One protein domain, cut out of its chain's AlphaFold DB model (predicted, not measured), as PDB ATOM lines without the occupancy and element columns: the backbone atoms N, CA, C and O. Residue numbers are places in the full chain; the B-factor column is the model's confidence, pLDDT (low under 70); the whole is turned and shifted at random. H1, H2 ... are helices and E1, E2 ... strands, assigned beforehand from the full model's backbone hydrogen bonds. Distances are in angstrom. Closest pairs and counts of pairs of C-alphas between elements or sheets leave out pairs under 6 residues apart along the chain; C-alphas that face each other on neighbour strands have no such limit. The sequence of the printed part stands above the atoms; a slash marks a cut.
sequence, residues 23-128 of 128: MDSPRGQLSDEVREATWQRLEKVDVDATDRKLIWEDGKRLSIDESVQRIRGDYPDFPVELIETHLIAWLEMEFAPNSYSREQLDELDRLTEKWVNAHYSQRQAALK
ATOM      1  N   MET A  23     282.290 202.960 258.666       91.25
ATOM      2  CA  MET A  23     283.565 202.638 259.324       91.25
ATOM      3  C   MET A  23     284.757 203.266 258.592       91.25
ATOM      4  O   MET A  23     285.635 203.830 259.240       91.25
ATOM      5  N   ASP A  24     284.738 203.267 257.257       92.62
ATOM      6  CA  ASP A  24     285.786 203.877 256.429       92.62
ATOM      7  C   ASP A  24     285.730 205.415 256.404       92.62
ATOM      8  O   ASP A  24     286.686 206.078 255.986       92.62
ATOM      9  N   SER A  25     284.630 206.016 256.858       95.88
ATOM     10  CA  SER A  25     284.497 207.472 256.924       95.88
ATOM     11  C   SER A  25     285.369 208.080 258.038       95.88
ATOM     12  O   SER A  25     285.625 207.429 259.053       95.88
ATOM     13  N   PRO A  26     285.731 209.379 257.956       95.62
ATOM     14  CA  PRO A  26     286.450 210.060 259.039       95.62
ATOM     15  C   PRO A  26     285.739 209.979 260.397       95.62
ATOM     16  O   PRO A  26     286.377 209.968 261.445       95.62
ATOM     17  N   ARG A  27     284.400 209.914 260.389       93.38
ATOM     18  CA  ARG A  27     283.604 209.764 261.608       93.38
ATOM     19  C   ARG A  27     283.725 208.354 262.193       93.38
ATOM     20  O   ARG A  27     283.784 208.233 263.412       93.38
ATOM     21  N   GLY A  28     283.718 207.325 261.349       95.06
ATOM     22  CA  GLY A  28     283.908 205.935 261.770       95.06
ATOM     23  C   GLY A  28     285.295 205.725 262.363       95.06
ATOM     24  O   GLY A  28     285.405 205.245 263.485       95.06
ATOM     25  N   GLN A  29     286.328 206.211 261.673       97.44
ATOM     26  CA  GLN A  29     287.717 206.150 262.138       97.44
ATOM     27  C   GLN A  29     287.920 206.873 263.474       97.44
ATOM     28  O   GLN A  29     288.496 206.298 264.390       97.44
ATOM     29  N   LEU A  30     287.385 208.092 263.628       97.38
ATOM     30  CA  LEU A  30     287.433 208.799 264.912       97.38
ATOM     31  C   LEU A  30     286.693 208.023 266.008       97.38
ATOM     32  O   LEU A  30     287.158 207.946 267.141       97.38
ATOM     33  N   SER A  31     285.527 207.456 265.691       97.12
ATOM     34  CA  SER A  31     284.786 206.634 266.645       97.12
ATOM     35  C   SER A  31     285.601 205.418 267.086       97.12
ATOM     36  O   SER A  31     285.602 205.112 268.273       97.12
ATOM     37  N   ASP A  32     286.288 204.742 266.168       96.94
ATOM     38  CA  ASP A  32     287.137 203.593 266.488       96.94
ATOM     39  C   ASP A  32     288.368 203.990 267.315       96.94
ATOM     40  O   ASP A  32     288.655 203.359 268.329       96.94
ATOM     41  N   GLU A  33     289.024 205.102 266.975       98.12
ATOM     42  CA  GLU A  33     290.147 205.646 267.748       98.12
ATOM     43  C   GLU A  33     289.742 205.953 269.197       98.12
ATOM     44  O   GLU A  33     290.416 205.541 270.147       98.12
ATOM     45  N   VAL A  34     288.600 206.627 269.385       98.44
ATOM     46  CA  VAL A  34     288.077 206.927 270.724       98.44
ATOM     47  C   VAL A  34     287.698 205.640 271.458       98.44
ATOM     48  O   VAL A  34     287.933 205.557 272.664       98.44
ATOM     49  N   ARG A  35     287.140 204.635 270.767       98.12
ATOM     50  CA  ARG A  35     286.800 203.329 271.355       98.12
ATOM     51  C   ARG A  35     288.040 202.643 271.905       98.12
ATOM     52  O   ARG A  35     288.065 202.321 273.089       98.12
ATOM     53  N   GLU A  36     289.061 202.468 271.070       97.94
ATOM     54  CA  GLU A  36     290.309 201.794 271.436       97.94
ATOM     55  C   GLU A  36     290.971 202.459 272.643       97.94
ATOM     56  O   GLU A  36     291.271 201.802 273.640       97.94
ATOM     57  N   ALA A  37     291.117 203.782 272.612       97.81
ATOM     58  CA  ALA A  37     291.692 204.522 273.727       97.81
ATOM     59  C   ALA A  37     290.830 204.444 275.001       97.81
ATOM     60  O   ALA A  37     291.357 204.245 276.095       97.81
ATOM     61  N   THR A  38     289.504 204.563 274.878       98.19
ATOM     62  CA  THR A  38     288.579 204.456 276.018       98.19
ATOM     63  C   THR A  38     288.680 203.076 276.664       98.19
ATOM     64  O   THR A  38     288.850 202.978 277.877       98.19
ATOM     65  N   TRP A  39     288.643 202.008 275.868       97.81
ATOM     66  CA  TRP A  39     288.674 200.631 276.363       97.81
ATOM     67  C   TRP A  39     290.034 200.275 276.969       97.81
ATOM     68  O   TRP A  39     290.077 199.666 278.035       97.81
ATOM     69  N   GLN A  40     291.140 200.761 276.395       97.06
ATOM     70  CA  GLN A  40     292.467 200.638 277.010       97.06
ATOM     71  C   GLN A  40     292.530 201.277 278.404       97.06
ATOM     72  O   GLN A  40     293.187 200.752 279.302       97.06
ATOM     73  N   ARG A  41     291.839 202.402 278.636       96.25
ATOM     74  CA  ARG A  41     291.777 203.009 279.979       96.25
ATOM     75  C   ARG A  41     290.902 202.219 280.949       96.25
ATOM     76  O   ARG A  41     291.157 202.289 282.151       96.25
ATOM     77  N   LEU A  42     289.907 201.497 280.441       97.50
ATOM     78  CA  LEU A  42     288.964 200.704 281.230       97.50
ATOM     79  C   LEU A  42     289.452 199.275 281.516       97.50
ATOM     80  O   LEU A  42     288.898 198.637 282.398       97.50
ATOM     81  N   GLU A  43     290.516 198.795 280.863       95.31
ATOM     82  CA  GLU A  43     291.046 197.421 281.010       95.31
ATOM     83  C   GLU A  43     291.238 196.976 282.473       95.31
ATOM     84  O   GLU A  43     291.044 195.813 282.817       95.31
ATOM     85  N   LYS A  44     291.613 197.911 283.351       93.94
ATOM     86  CA  LYS A  44     291.873 197.649 284.775       93.94
ATOM     87  C   LYS A  44     290.826 198.244 285.712       93.94
ATOM     88  O   LYS A  44     291.038 198.293 286.924       93.94
ATOM     89  N   VAL A  45     289.745 198.767 285.148       97.19
ATOM     90  CA  VAL A  45     288.636 199.338 285.899       97.19
ATOM     91  C   VAL A  45     287.683 198.212 286.272       97.19
ATOM     92  O   VAL A  45     287.328 197.380 285.444       97.19
ATOM     93  N   ASP A  46     287.276 198.199 287.535       97.12
ATOM     94  CA  ASP A  46     286.245 197.289 288.029       97.12
ATOM     95  C   ASP A  46     284.899 198.022 288.123       97.12
ATOM     96  O   ASP A  46     284.845 199.257 288.105       97.12
ATOM     97  N   VAL A  47     283.795 197.287 288.210       97.44
ATOM     98  CA  VAL A  47     282.448 197.864 288.184       97.44
ATOM     99  C   VAL A  47     281.638 197.399 289.379       97.44
ATOM    100  O   VAL A  47     281.338 196.221 289.559       97.44
ATOM    101  N   ASP A  48     281.178 198.374 290.155       96.69
ATOM    102  CA  ASP A  48     280.116 198.184 291.128       96.69
ATOM    103  C   ASP A  48     278.785 198.613 290.509       96.69
ATOM    104  O   ASP A  48     278.362 199.770 290.611       96.69
ATOM    105  N   ALA A  49     278.122 197.672 289.837       95.00
ATOM    106  CA  ALA A  49     276.833 197.923 289.194       95.00
ATOM    107  C   ALA A  49     275.697 198.159 290.211       95.00
ATOM    108  O   ALA A  49     274.684 198.773 289.870       95.00
ATOM    109  N   THR A  50     275.869 197.729 291.468       95.12
ATOM    110  CA  THR A  50     274.887 197.960 292.540       95.12
ATOM    111  C   THR A  50     274.861 199.436 292.920       95.12
ATOM    112  O   THR A  50     273.796 200.058 292.939       95.12
ATOM    113  N   ASP A  51     276.043 200.011 293.146       96.62
ATOM    114  CA  ASP A  51     276.213 201.424 293.499       96.62
ATOM    115  C   ASP A  51     276.363 202.345 292.283       96.62
ATOM    116  O   ASP A  51     276.435 203.568 292.446       96.62
ATOM    117  N   ARG A  52     276.385 201.781 291.069       97.31
ATOM    118  CA  ARG A  52     276.533 202.515 289.804       97.31
ATOM    119  C   ARG A  52     277.850 203.287 289.742       97.31
ATOM    120  O   ARG A  52     277.873 204.501 289.500       97.31
ATOM    121  N   LYS A  53     278.951 202.588 290.029       98.31
ATOM    122  CA  LYS A  53     280.298 203.165 290.092       98.31
ATOM    123  C   LYS A  53     281.322 202.339 289.328       98.31
ATOM    124  O   LYS A  53     281.359 201.122 289.438       98.31
ATOM    125  N   LEU A  54     282.206 203.047 288.631       98.38
ATOM    126  CA  LEU A  54     283.455 202.526 288.091       98.38
ATOM    127  C   LEU A  54     284.554 202.693 289.148       98.38
ATOM    128  O   LEU A  54     284.747 203.791 289.683       98.38
ATOM    129  N   ILE A  55     285.248 201.609 289.470       98.06
ATOM    130  CA  ILE A  55     286.317 201.541 290.465       98.06
ATOM    131  C   ILE A  55     287.657 201.600 289.731       98.06
ATOM    132  O   ILE A  55     288.061 200.661 289.051       98.06
ATOM    133  N   TRP A  56     288.348 202.724 289.871       98.00
ATOM    134  CA  TRP A  56     289.617 202.991 289.198       98.00
ATOM    135  C   TRP A  56     290.816 202.435 289.978       98.00
ATOM    136  O   TRP A  56     290.735 202.225 291.187       98.00
ATOM    137  N   GLU A  57     291.966 202.274 289.308       95.56
ATOM    138  CA  GLU A  57     293.217 201.760 289.907       95.56
ATOM    139  C   GLU A  57     293.695 202.563 291.134       95.56
ATOM    140  O   GLU A  57     294.371 202.027 292.010       95.56
ATOM    141  N   ASP A  58     293.340 203.849 291.221       95.44
ATOM    142  CA  ASP A  58     293.640 204.707 292.374       95.44
ATOM    143  C   ASP A  58     292.630 204.562 293.531       95.44
ATOM    144  O   ASP A  58     292.658 205.338 294.487       95.44
ATOM    145  N   GLY A  59     291.724 203.584 293.441       95.12
ATOM    146  CA  GLY A  59     290.665 203.304 294.407       95.12
ATOM    147  C   GLY A  59     289.472 204.258 294.329       95.12
ATOM    148  O   GLY A  59     288.533 204.124 295.119       95.12
ATOM    149  N   LYS A  60     289.469 205.234 293.410       97.50
ATOM    150  CA  LYS A  60     288.341 206.162 293.272       97.50
ATOM    151  C   LYS A  60     287.141 205.468 292.638       97.50
ATOM    152  O   LYS A  60     287.267 204.756 291.648       97.50
ATOM    153  N   ARG A  61     285.961 205.753 293.190       98.19
ATOM    154  CA  ARG A  61     284.660 205.264 292.715       98.19
ATOM    155  C   ARG A  61     283.941 206.393 291.988       98.19
ATOM    156  O   ARG A  61     283.428 207.305 292.635       98.19
ATOM    157  N   LEU A  62     283.926 206.346 290.663       98.44
ATOM    158  CA  LEU A  62     283.432 207.424 289.804       98.44
ATOM    159  C   LEU A  62     282.121 207.029 289.113       98.44
ATOM    160  O   LEU A  62     281.895 205.859 288.820       98.44
ATOM    161  N   SER A  63     281.234 207.995 288.870       97.94
ATOM    162  CA  SER A  63     280.095 207.820 287.959       97.94
ATOM    163  C   SER A  63     280.559 207.694 286.502       97.94
ATOM    164  O   SER A  63     281.747 207.851 286.202       97.94
ATOM    165  N   ILE A  64     279.613 207.455 285.586       97.75
ATOM    166  CA  ILE A  64     279.861 207.520 284.138       97.75
ATOM    167  C   ILE A  64     280.397 208.909 283.765       97.75
ATOM    168  O   ILE A  64     281.492 208.994 283.223       97.75
ATOM    169  N   ASP A  65     279.712 209.994 284.138       97.44
ATOM    170  CA  ASP A  65     280.149 211.362 283.807       97.44
ATOM    171  C   ASP A  65     281.545 211.694 284.353       97.44
ATOM    172  O   ASP A  65     282.384 212.253 283.646       97.44
ATOM    173  N   GLU A  66     281.817 211.332 285.610       98.12
ATOM    174  CA  GLU A  66     283.122 211.559 286.241       98.12
ATOM    175  C   GLU A  66     284.229 210.764 285.532       98.12
ATOM    176  O   GLU A  66     285.331 211.275 285.323       98.12
ATOM    177  N   SER A  67     283.926 209.534 285.120       98.38
ATOM    178  CA  SER A  67     284.836 208.669 284.365       98.38
ATOM    179  C   SER A  67     285.089 209.200 282.954       98.38
ATOM    180  O   SER A  67     286.235 209.232 282.513       98.38
ATOM    181  N   VAL A  68     284.058 209.715 282.279       98.25
ATOM    182  CA  VAL A  68     284.183 210.370 280.970       98.25
ATOM    183  C   VAL A  68     285.104 211.585 281.058       98.25
ATOM    184  O   VAL A  68     286.019 211.721 280.248       98.25
ATOM    185  N   GLN A  69     284.927 212.449 282.064       98.19
ATOM    186  CA  GLN A  69     285.818 213.600 282.243       98.19
ATOM    187  C   GLN A  69     287.248 213.180 282.590       98.19
ATOM    188  O   GLN A  69     288.196 213.826 282.146       98.19
ATOM    189  N   ARG A  70     287.420 212.089 283.346       98.00
ATOM    190  CA  ARG A  70     288.746 211.540 283.632       98.00
ATOM    191  C   ARG A  70     289.455 211.097 282.355       98.00
ATOM    192  O   ARG A  70     290.589 211.506 282.142       98.00
ATOM    193  N   ILE A  71     288.787 210.317 281.505       97.56
ATOM    194  CA  ILE A  71     289.351 209.848 280.229       97.56
ATOM    195  C   ILE A  71     289.639 211.035 279.308       97.56
ATOM    196  O   ILE A  71     290.723 211.128 278.745       97.56
ATOM    197  N   ARG A  72     288.728 212.009 279.224       97.31
ATOM    198  CA  ARG A  72     288.964 213.246 278.468       97.31
ATOM    199  C   ARG A  72     290.173 214.039 278.975       97.31
ATOM    200  O   ARG A  72     290.822 214.717 278.193       97.31
ATOM    201  N   GLY A  73     290.491 213.972 280.267       96.94
ATOM    202  CA  GLY A  73     291.705 214.583 280.812       96.94
ATOM    203  C   GLY A  73     292.986 214.035 280.174       96.94
ATOM    204  O   GLY A  73     293.918 214.802 279.943       96.94
ATOM    205  N   ASP A  74     292.996 212.741 279.847       95.25
ATOM    206  CA  ASP A  74     294.095 212.075 279.141       95.25
ATOM    207  C   ASP A  74     294.018 212.307 277.614       95.25
ATOM    208  O   ASP A  74     295.051 212.353 276.947       95.25
ATOM    209  N   TYR A  75     292.809 212.522 277.073       96.12
ATOM    210  CA  TYR A  75     292.540 212.765 275.646       96.12
ATOM    211  C   TYR A  75     291.676 214.026 275.417       96.12
ATOM    212  O   TYR A  75     290.477 213.919 275.132       96.12
ATOM    213  N   PRO A  76     292.244 215.243 275.530       96.12
ATOM    214  CA  PRO A  76     291.461 216.486 275.509       96.12
ATOM    215  C   PRO A  76     290.715 216.757 274.198       96.12
ATOM    216  O   PRO A  76     289.678 217.427 274.215       96.12
ATOM    217  N   ASP A  77     291.238 216.232 273.088       96.25
ATOM    218  CA  ASP A  77     290.702 216.419 271.737       96.25
ATOM    219  C   ASP A  77     289.535 215.472 271.417       96.25
ATOM    220  O   ASP A  77     288.840 215.646 270.414       96.25
ATOM    221  N   PHE A  78     289.286 214.475 272.269       97.25
ATOM    222  CA  PHE A  78     288.213 213.518 272.044       97.25
ATOM    223  C   PHE A  78     286.843 214.107 272.397       97.25
ATOM    224  O   PHE A  78     286.675 214.724 273.458       97.25
ATOM    225  N   PRO A  79     285.822 213.886 271.545       97.25
ATOM    226  CA  PRO A  79     284.453 214.257 271.870       97.25
ATOM    227  C   PRO A  79     283.962 213.518 273.119       97.25
ATOM    228  O   PRO A  79     284.024 212.290 273.194       97.25
ATOM    229  N   VAL A  80     283.420 214.275 274.078       97.12
ATOM    230  CA  VAL A  80     282.861 213.756 275.341       97.12
ATOM    231  C   VAL A  80     281.820 212.676 275.066       97.12
ATOM    232  O   VAL A  80     281.811 211.634 275.713       97.12
ATOM    233  N   GLU A  81     280.966 212.921 274.078       96.25
ATOM    234  CA  GLU A  81     279.852 212.057 273.709       96.25
ATOM    235  C   GLU A  81     280.334 210.712 273.150       96.25
ATOM    236  O   GLU A  81     279.690 209.690 273.379       96.25
ATOM    237  N   LEU A  82     281.470 210.685 272.441       97.69
ATOM    238  CA  LEU A  82     282.055 209.434 271.944       97.69
ATOM    239  C   LEU A  82     282.719 208.639 273.068       97.69
ATOM    240  O   LEU A  82     282.545 207.426 273.116       97.69
ATOM    241  N   ILE A  83     283.416 209.304 273.997       98.56
ATOM    242  CA  ILE A  83     283.973 208.633 275.184       98.56
ATOM    243  C   ILE A  83     282.841 207.994 275.994       98.56
ATOM    244  O   ILE A  83     282.922 206.831 276.367       98.56
ATOM    245  N   GLU A  84     281.768 208.744 276.248       98.31
ATOM    246  CA  GLU A  84     280.594 208.252 276.969       98.31
ATOM    247  C   GLU A  84     279.935 207.069 276.256       98.31
ATOM    248  O   GLU A  84     279.664 206.053 276.893       98.31
ATOM    249  N   THR A  85     279.732 207.174 274.937       97.56
ATOM    250  CA  THR A  85     279.160 206.093 274.119       97.56
ATOM    251  C   THR A  85     279.985 204.816 274.252       97.56
ATOM    252  O   THR A  85     279.432 203.750 274.509       97.56
ATOM    253  N   HIS A  86     281.310 204.915 274.124       98.31
ATOM    254  CA  HIS A  86     282.191 203.746 274.165       98.31
ATOM    255  C   HIS A  86     282.418 203.200 275.570       98.31
ATOM    256  O   HIS A  86     282.618 201.998 275.714       98.31
ATOM    257  N   LEU A  87     282.345 204.042 276.604       98.50
ATOM    258  CA  LEU A  87     282.352 203.594 277.996       98.50
ATOM    259  C   LEU A  87     281.082 202.801 278.313       98.50
ATOM    260  O   LEU A  87     281.166 201.737 278.919       98.50
ATOM    261  N   ILE A  88     279.915 203.285 277.881       98.06
ATOM    262  CA  ILE A  88     278.650 202.560 278.055       98.06
ATOM    263  C   ILE A  88     278.679 201.247 277.268       98.06
ATOM    264  O   ILE A  88     278.372 200.204 277.837       98.06
ATOM    265  N   ALA A  89     279.141 201.268 276.015       97.25
ATOM    266  CA  ALA A  89     279.293 200.049 275.222       97.25
ATOM    267  C   ALA A  89     280.240 199.038 275.891       97.25
ATOM    268  O   ALA A  89     279.963 197.844 275.892       97.25
ATOM    269  N   TRP A  90     281.327 199.499 276.516       98.25
ATOM    270  CA  TRP A  90     282.218 198.630 277.286       98.25
ATOM    271  C   TRP A  90     281.507 197.984 278.484       98.25
ATOM    272  O   TRP A  90     281.641 196.779 278.689       98.25
ATOM    273  N   LEU A  91     280.711 198.751 279.240       97.31
ATOM    274  CA  LEU A  91     279.920 198.222 280.358       97.31
ATOM    275  C   LEU A  91     278.917 197.152 279.909       97.31
ATOM    276  O   LEU A  91     278.704 196.184 280.631       97.31
ATOM    277  N   GLU A  92     278.284 197.347 278.752       94.94
ATOM    278  CA  GLU A  92     277.236 196.460 278.236       94.94
ATOM    279  C   GLU A  92     277.783 195.226 277.505       94.94
ATOM    280  O   GLU A  92     277.088 194.217 277.427       94.94
ATOM    281  N   MET A  93     278.989 195.304 276.932       92.56
ATOM    282  CA  MET A  93     279.483 194.284 275.996       92.56
ATOM    283  C   MET A  93     280.776 193.596 276.429       92.56
ATOM    284  O   MET A  93     280.968 192.431 276.091       92.56
ATOM    285  N   GLU A  94     281.668 194.297 277.130       94.62
ATOM    286  CA  GLU A  94     283.044 193.837 277.366       94.62
ATOM    287  C   GLU A  94     283.329 193.551 278.847       94.62
ATOM    288  O   GLU A  94     284.124 192.667 279.171       94.62
ATOM    289  N   PHE A  95     282.678 194.260 279.776       95.12
ATOM    290  CA  PHE A  95     282.896 194.043 281.203       95.12
ATOM    291  C   PHE A  95     282.262 192.727 281.686       95.12
ATOM    292  O   PHE A  95     281.115 192.679 282.127       95.12
ATOM    293  N   ALA A  96     283.050 191.652 281.652       93.94
ATOM    294  CA  ALA A  96     282.657 190.326 282.118       93.94
ATOM    295  C   ALA A  96     283.752 189.709 283.010       93.94
ATOM    296  O   ALA A  96     284.671 189.045 282.518       93.94
ATOM    297  N   PRO A  97     283.690 189.903 284.341       92.50
ATOM    298  CA  PRO A  97     284.677 189.328 285.248       92.50
ATOM    299  C   PRO A  97     284.689 187.795 285.188       92.50
ATOM    300  O   PRO A  97     283.694 187.141 285.491       92.50
ATOM    301  N   ASN A  98     285.852 187.202 284.903       91.81
ATOM    302  CA  ASN A  98     286.027 185.739 284.828       91.81
ATOM    303  C   ASN A  98     285.684 184.995 286.134       91.81
ATOM    304  O   ASN A  98     285.522 183.777 286.138       91.81
ATOM    305  N   SER A  99     285.627 185.709 287.259       93.44
ATOM    306  CA  SER A  99     285.253 185.161 288.563       93.44
ATOM    307  C   SER A  99     283.744 185.015 288.764       93.44
ATOM    308  O   SER A  99     283.341 184.420 289.762       93.44
ATOM    309  N   TYR A 100     282.914 185.588 287.890       94.81
ATOM    310  CA  TYR A 100     281.463 185.574 288.052       94.81
ATOM    311  C   TYR A 100     280.868 184.255 287.553       94.81
ATOM    312  O   TYR A 100     281.265 183.712 286.522       94.81
ATOM    313  N   SER A 101     279.884 183.736 288.289       96.81
ATOM    314  CA  SER A 101     278.995 182.691 287.791       96.81
ATOM    315  C   SER A 101     278.047 183.254 286.731       96.81
ATOM    316  O   SER A 101     277.890 184.467 286.589       96.81
ATOM    317  N   ARG A 102     277.346 182.367 286.019       96.25
ATOM    318  CA  ARG A 102     276.335 182.778 285.039       96.25
ATOM    319  C   ARG A 102     275.247 183.650 285.667       96.25
ATOM    320  O   ARG A 102     274.905 184.678 285.111       96.25
ATOM    321  N   GLU A 103     274.759 183.276 286.846       97.12
ATOM    322  CA  GLU A 103     273.732 184.037 287.562       97.12
ATOM    323  C   GLU A 103     274.241 185.420 287.990       97.12
ATOM    324  O   GLU A 103     273.468 186.374 288.041       97.12
ATOM    325  N   GLN A 104     275.536 185.540 288.300       96.38
ATOM    326  CA  GLN A 104     276.155 186.826 288.620       96.38
ATOM    327  C   GLN A 104     276.314 187.709 287.378       96.38
ATOM    328  O   GLN A 104     276.142 188.917 287.494       96.38
ATOM    329  N   LEU A 105     276.603 187.125 286.209       96.38
ATOM    330  CA  LEU A 105     276.621 187.844 284.930       96.38
ATOM    331  C   LEU A 105     275.209 188.285 284.514       96.38
ATOM    332  O   LEU A 105     275.015 189.450 284.201       96.38
ATOM    333  N   ASP A 106     274.205 187.411 284.629       97.06
ATOM    334  CA  ASP A 106     272.808 187.762 284.329       97.06
ATOM    335  C   ASP A 106     272.312 188.919 285.230       97.06
ATOM    336  O   ASP A 106     271.577 189.812 284.800       97.06
ATOM    337  N   GLU A 107     272.712 188.919 286.506       97.00
ATOM    338  CA  GLU A 107     272.404 190.016 287.427       97.00
ATOM    339  C   GLU A 107     273.195 191.289 287.102       97.00
ATOM    340  O   GLU A 107     272.634 192.385 287.183       97.00
ATOM    341  N   LEU A 108     274.469 191.159 286.718       96.94
ATOM    342  CA  LEU A 108     275.297 192.270 286.256       96.94
ATOM    343  C   LEU A 108     274.649 192.957 285.049       96.94
ATOM    344  O   LEU A 108     274.427 194.163 285.115       96.94
ATOM    345  N   ASP A 109     274.245 192.205 284.025       96.38
ATOM    346  CA  ASP A 109     273.578 192.729 282.825       96.38
ATOM    347  C   ASP A 109     272.323 193.528 283.196       96.38
ATOM    348  O   ASP A 109     272.140 194.677 282.782       96.38
ATOM    349  N   ARG A 110     271.480 192.966 284.071       97.69
ATOM    350  CA  ARG A 110     270.253 193.621 284.545       97.69
ATOM    351  C   ARG A 110     270.538 194.919 285.306       97.69
ATOM    352  O   ARG A 110     269.758 195.877 285.224       97.69
ATOM    353  N   LEU A 111     271.588 194.948 286.125       98.06
ATOM    354  CA  LEU A 111     271.976 196.138 286.883       98.06
ATOM    355  C   LEU A 111     272.579 197.205 285.967       98.06
ATOM    356  O   LEU A 111     272.204 198.376 286.090       98.06
ATOM    357  N   THR A 112     273.431 196.802 285.027       96.81
ATOM    358  CA  THR A 112     274.037 197.674 284.019       96.81
ATOM    359  C   THR A 112     272.968 198.315 283.142       96.81
ATOM    360  O   THR A 112     272.922 199.541 283.057       96.81
ATOM    361  N   GLU A 113     272.013 197.545 282.613       96.31
ATOM    362  CA  GLU A 113     270.899 198.075 281.814       96.31
ATOM    363  C   GLU A 113     270.101 199.135 282.597       96.31
ATOM    364  O   GLU A 113     269.788 200.224 282.104       96.31
ATOM    365  N   LYS A 114     269.785 198.861 283.869       97.19
ATOM    366  CA  LYS A 114     269.077 199.820 284.734       97.19
ATOM    367  C   LYS A 114     269.890 201.073 285.013       97.19
ATOM    368  O   LYS A 114     269.315 202.158 285.139       97.19
ATOM    369  N   TRP A 115     271.195 200.927 285.190       97.56
ATOM    370  CA  TRP A 115     272.095 202.044 285.411       97.56
ATOM    371  C   TRP A 115     272.168 202.933 284.170       97.56
ATOM    372  O   TRP A 115     271.883 204.127 284.282       97.56
ATOM    373  N   VAL A 116     272.449 202.359 283.003       95.38
ATOM    374  CA  VAL A 116     272.546 203.070 281.720       95.38
ATOM    375  C   VAL A 116     271.233 203.792 281.390       95.38
ATOM    376  O   VAL A 116     271.229 204.987 281.094       95.38
ATOM    377  N   ASN A 117     270.086 203.134 281.569       95.75
ATOM    378  CA  ASN A 117     268.777 203.765 281.370       95.75
ATOM    379  C   ASN A 117     268.526 204.950 282.317       95.75
ATOM    380  O   ASN A 117     267.963 205.976 281.917       95.75
ATOM    381  N   ALA A 118     268.940 204.830 283.583       94.88
ATOM    382  CA  ALA A 118     268.832 205.925 284.541       94.88
ATOM    383  C   ALA A 118     269.746 207.099 284.157       94.88
ATOM    384  O   ALA A 118     269.311 208.248 284.239       94.88
ATOM    385  N   HIS A 119     270.963 206.810 283.693       93.31
ATOM    386  CA  HIS A 119     271.926 207.800 283.209       93.31
ATOM    387  C   HIS A 119     271.360 208.611 282.034       93.31
ATOM    388  O   HIS A 119     271.299 209.843 282.087       93.31
ATOM    389  N   TYR A 120     270.811 207.937 281.019       91.75
ATOM    390  CA  TYR A 120     270.169 208.618 279.890       91.75
ATOM    391  C   TYR A 120     268.944 209.437 280.307       91.75
ATOM    392  O   TYR A 120     268.762 210.566 279.845       91.75
ATOM    393  N   SER A 121     268.124 208.912 281.221       91.31
ATOM    394  CA  SER A 121     266.950 209.626 281.738       91.31
ATOM    395  C   SER A 121     267.341 210.923 282.456       91.31
ATOM    396  O   SER A 121     266.698 211.957 282.269       91.31
ATOM    397  N   GLN A 122     268.418 210.892 283.248       88.44
ATOM    398  CA  GLN A 122     268.949 212.071 283.937       88.44
ATOM    399  C   GLN A 122     269.461 213.122 282.948       88.44
ATOM    400  O   GLN A 122     269.122 214.298 283.086       88.44
ATOM    401  N   ARG A 123     270.193 212.712 281.904       82.94
ATOM    402  CA  ARG A 123     270.656 213.637 280.857       82.94
ATOM    403  C   ARG A 123     269.510 214.288 280.096       82.94
ATOM    404  O   ARG A 123     269.543 215.492 279.859       82.94
ATOM    405  N   GLN A 124     268.475 213.527 279.745       82.25
ATOM    406  CA  GLN A 124     267.298 214.088 279.077       82.25
ATOM    407  C   GLN A 124     266.545 215.088 279.959       82.25
ATOM    408  O   GLN A 124     266.001 216.063 279.445       82.25
ATOM    409  N   ALA A 125     266.506 214.865 281.275       82.25
ATOM    410  CA  ALA A 125     265.903 215.804 282.215       82.25
ATOM    411  C   ALA A 125     266.733 217.087 282.378       82.25
ATOM    412  O   ALA A 125     266.150 218.156 282.490       82.25
ATOM    413  N   ALA A 126     268.066 216.996 282.348       74.69
ATOM    414  CA  ALA A 126     268.964 218.150 282.456       74.69
ATOM    415  C   ALA A 126     268.978 219.056 281.206       74.69
ATOM    416  O   ALA A 126     269.441 220.190 281.278       74.69
ATOM    417  N   LEU A 127     268.488 218.556 280.065       73.19
ATOM    418  CA  LEU A 127     268.350 219.310 278.812       73.19
ATOM    419  C   LEU A 127     267.006 220.057 278.688       73.19
ATOM    420  O   LEU A 127     266.797 220.749 277.691       73.19
ATOM    421  N   LYS A 128     266.093 219.892 279.654       53.47
ATOM    422  CA  LYS A 128     264.794 220.580 279.721       53.47
ATOM    423  C   LYS A 128     264.855 221.774 280.663       53.47
ATOM    424  O   LYS A 128     264.174 222.772 280.341       53.47
TER     425      LYS A 128
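This is residues 23 to 128 of the 128 residues of an uncharacterized protein of Anaerolineae bacterium SG8_19 (UniProt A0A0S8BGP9). Helix H3 sits in the middle of a small helical body, with H1 and H2 crossing it steeply and the long H4 folding back beside one part of it, on the side away from H1. A small hairpin of strands, E1 and E2, lies near H2 and H4, and the last stretch of H4, with residues 127 and 128, sticks out as an arm. The printed part has 106 residues, with four named helices and two named strands in the order H1 E1 E2 H2 H3 H4; the sheet E1 - E2 is antiparallel and the class is mostly helix. The whole is compact, with a radius of gyration of the C-alphas of 14.2 A and spans of 41 by 36 by 29 A.

H1, residues 26 to 42, touches the hub H3, residues 80 to 93, at a steep tilt of 61 degrees, the same way; their closest C-alphas, of Arg 35 and His 86, are 5.4 A apart. E1, residues 46 to 48, and E2, residues 53 to 55, form an antiparallel hairpin at 149 degrees, with N 46 and O 55 at 3.0 A and N 55 and O 46 at 2.7 A, within hydrogen-bond range. Residues 54 to 55 of E2 also pair with residues 61 to 62, antiparallel. H2, residues 64 to 74, touches H3 at a steep tilt of 61 degrees, opposite ways, closest at the C-alphas of Val 68 and Glu 84, 5.8 A. H1 and H2 are close but not clearly touching, with the C-alphas of Thr 38 and Ile 71 at 6.9 A. H3 and H4, residues 102 to 126, form a helical hairpin at a shallow tilt of 23 degrees, opposite ways; residues 88 to 92 touch residues 109 to 116, closest at the C-alphas of Glu 92 and Thr 112, 6.7 A. E1 and H4 are near each other, while H1 and H4 are apart. The helix packing is mostly crossed, only just: one of three pairs is at a shallow tilt. In H1, H3 and H4 every O i to N i+4 pair is within hydrogen-bond range; in H2, 6 of 7 are.

H1 begins at C-alpha 26, (286.450, 210.060, 259.039), and is 24.2 A long. E1 measures 6.9 A and E2 6.2 A. H2 measures 15.8 A and H3 19.8 A. H4 is 36.2 A long and ends at C-alpha 126, (268.964, 218.150, 282.456).

The C-alphas of Ser 99 and Lys 128, the two farthest apart, are 41.8 A from each other. The printed part has no cut, and no link is long. Residues 24 to 29, of which 26 to 29 belong to H1, stand free, as do residues 120 to 128, of which 120 to 126 belong to H4. The mean pLDDT of the printed part is 95.2, and residue 128 is under 70.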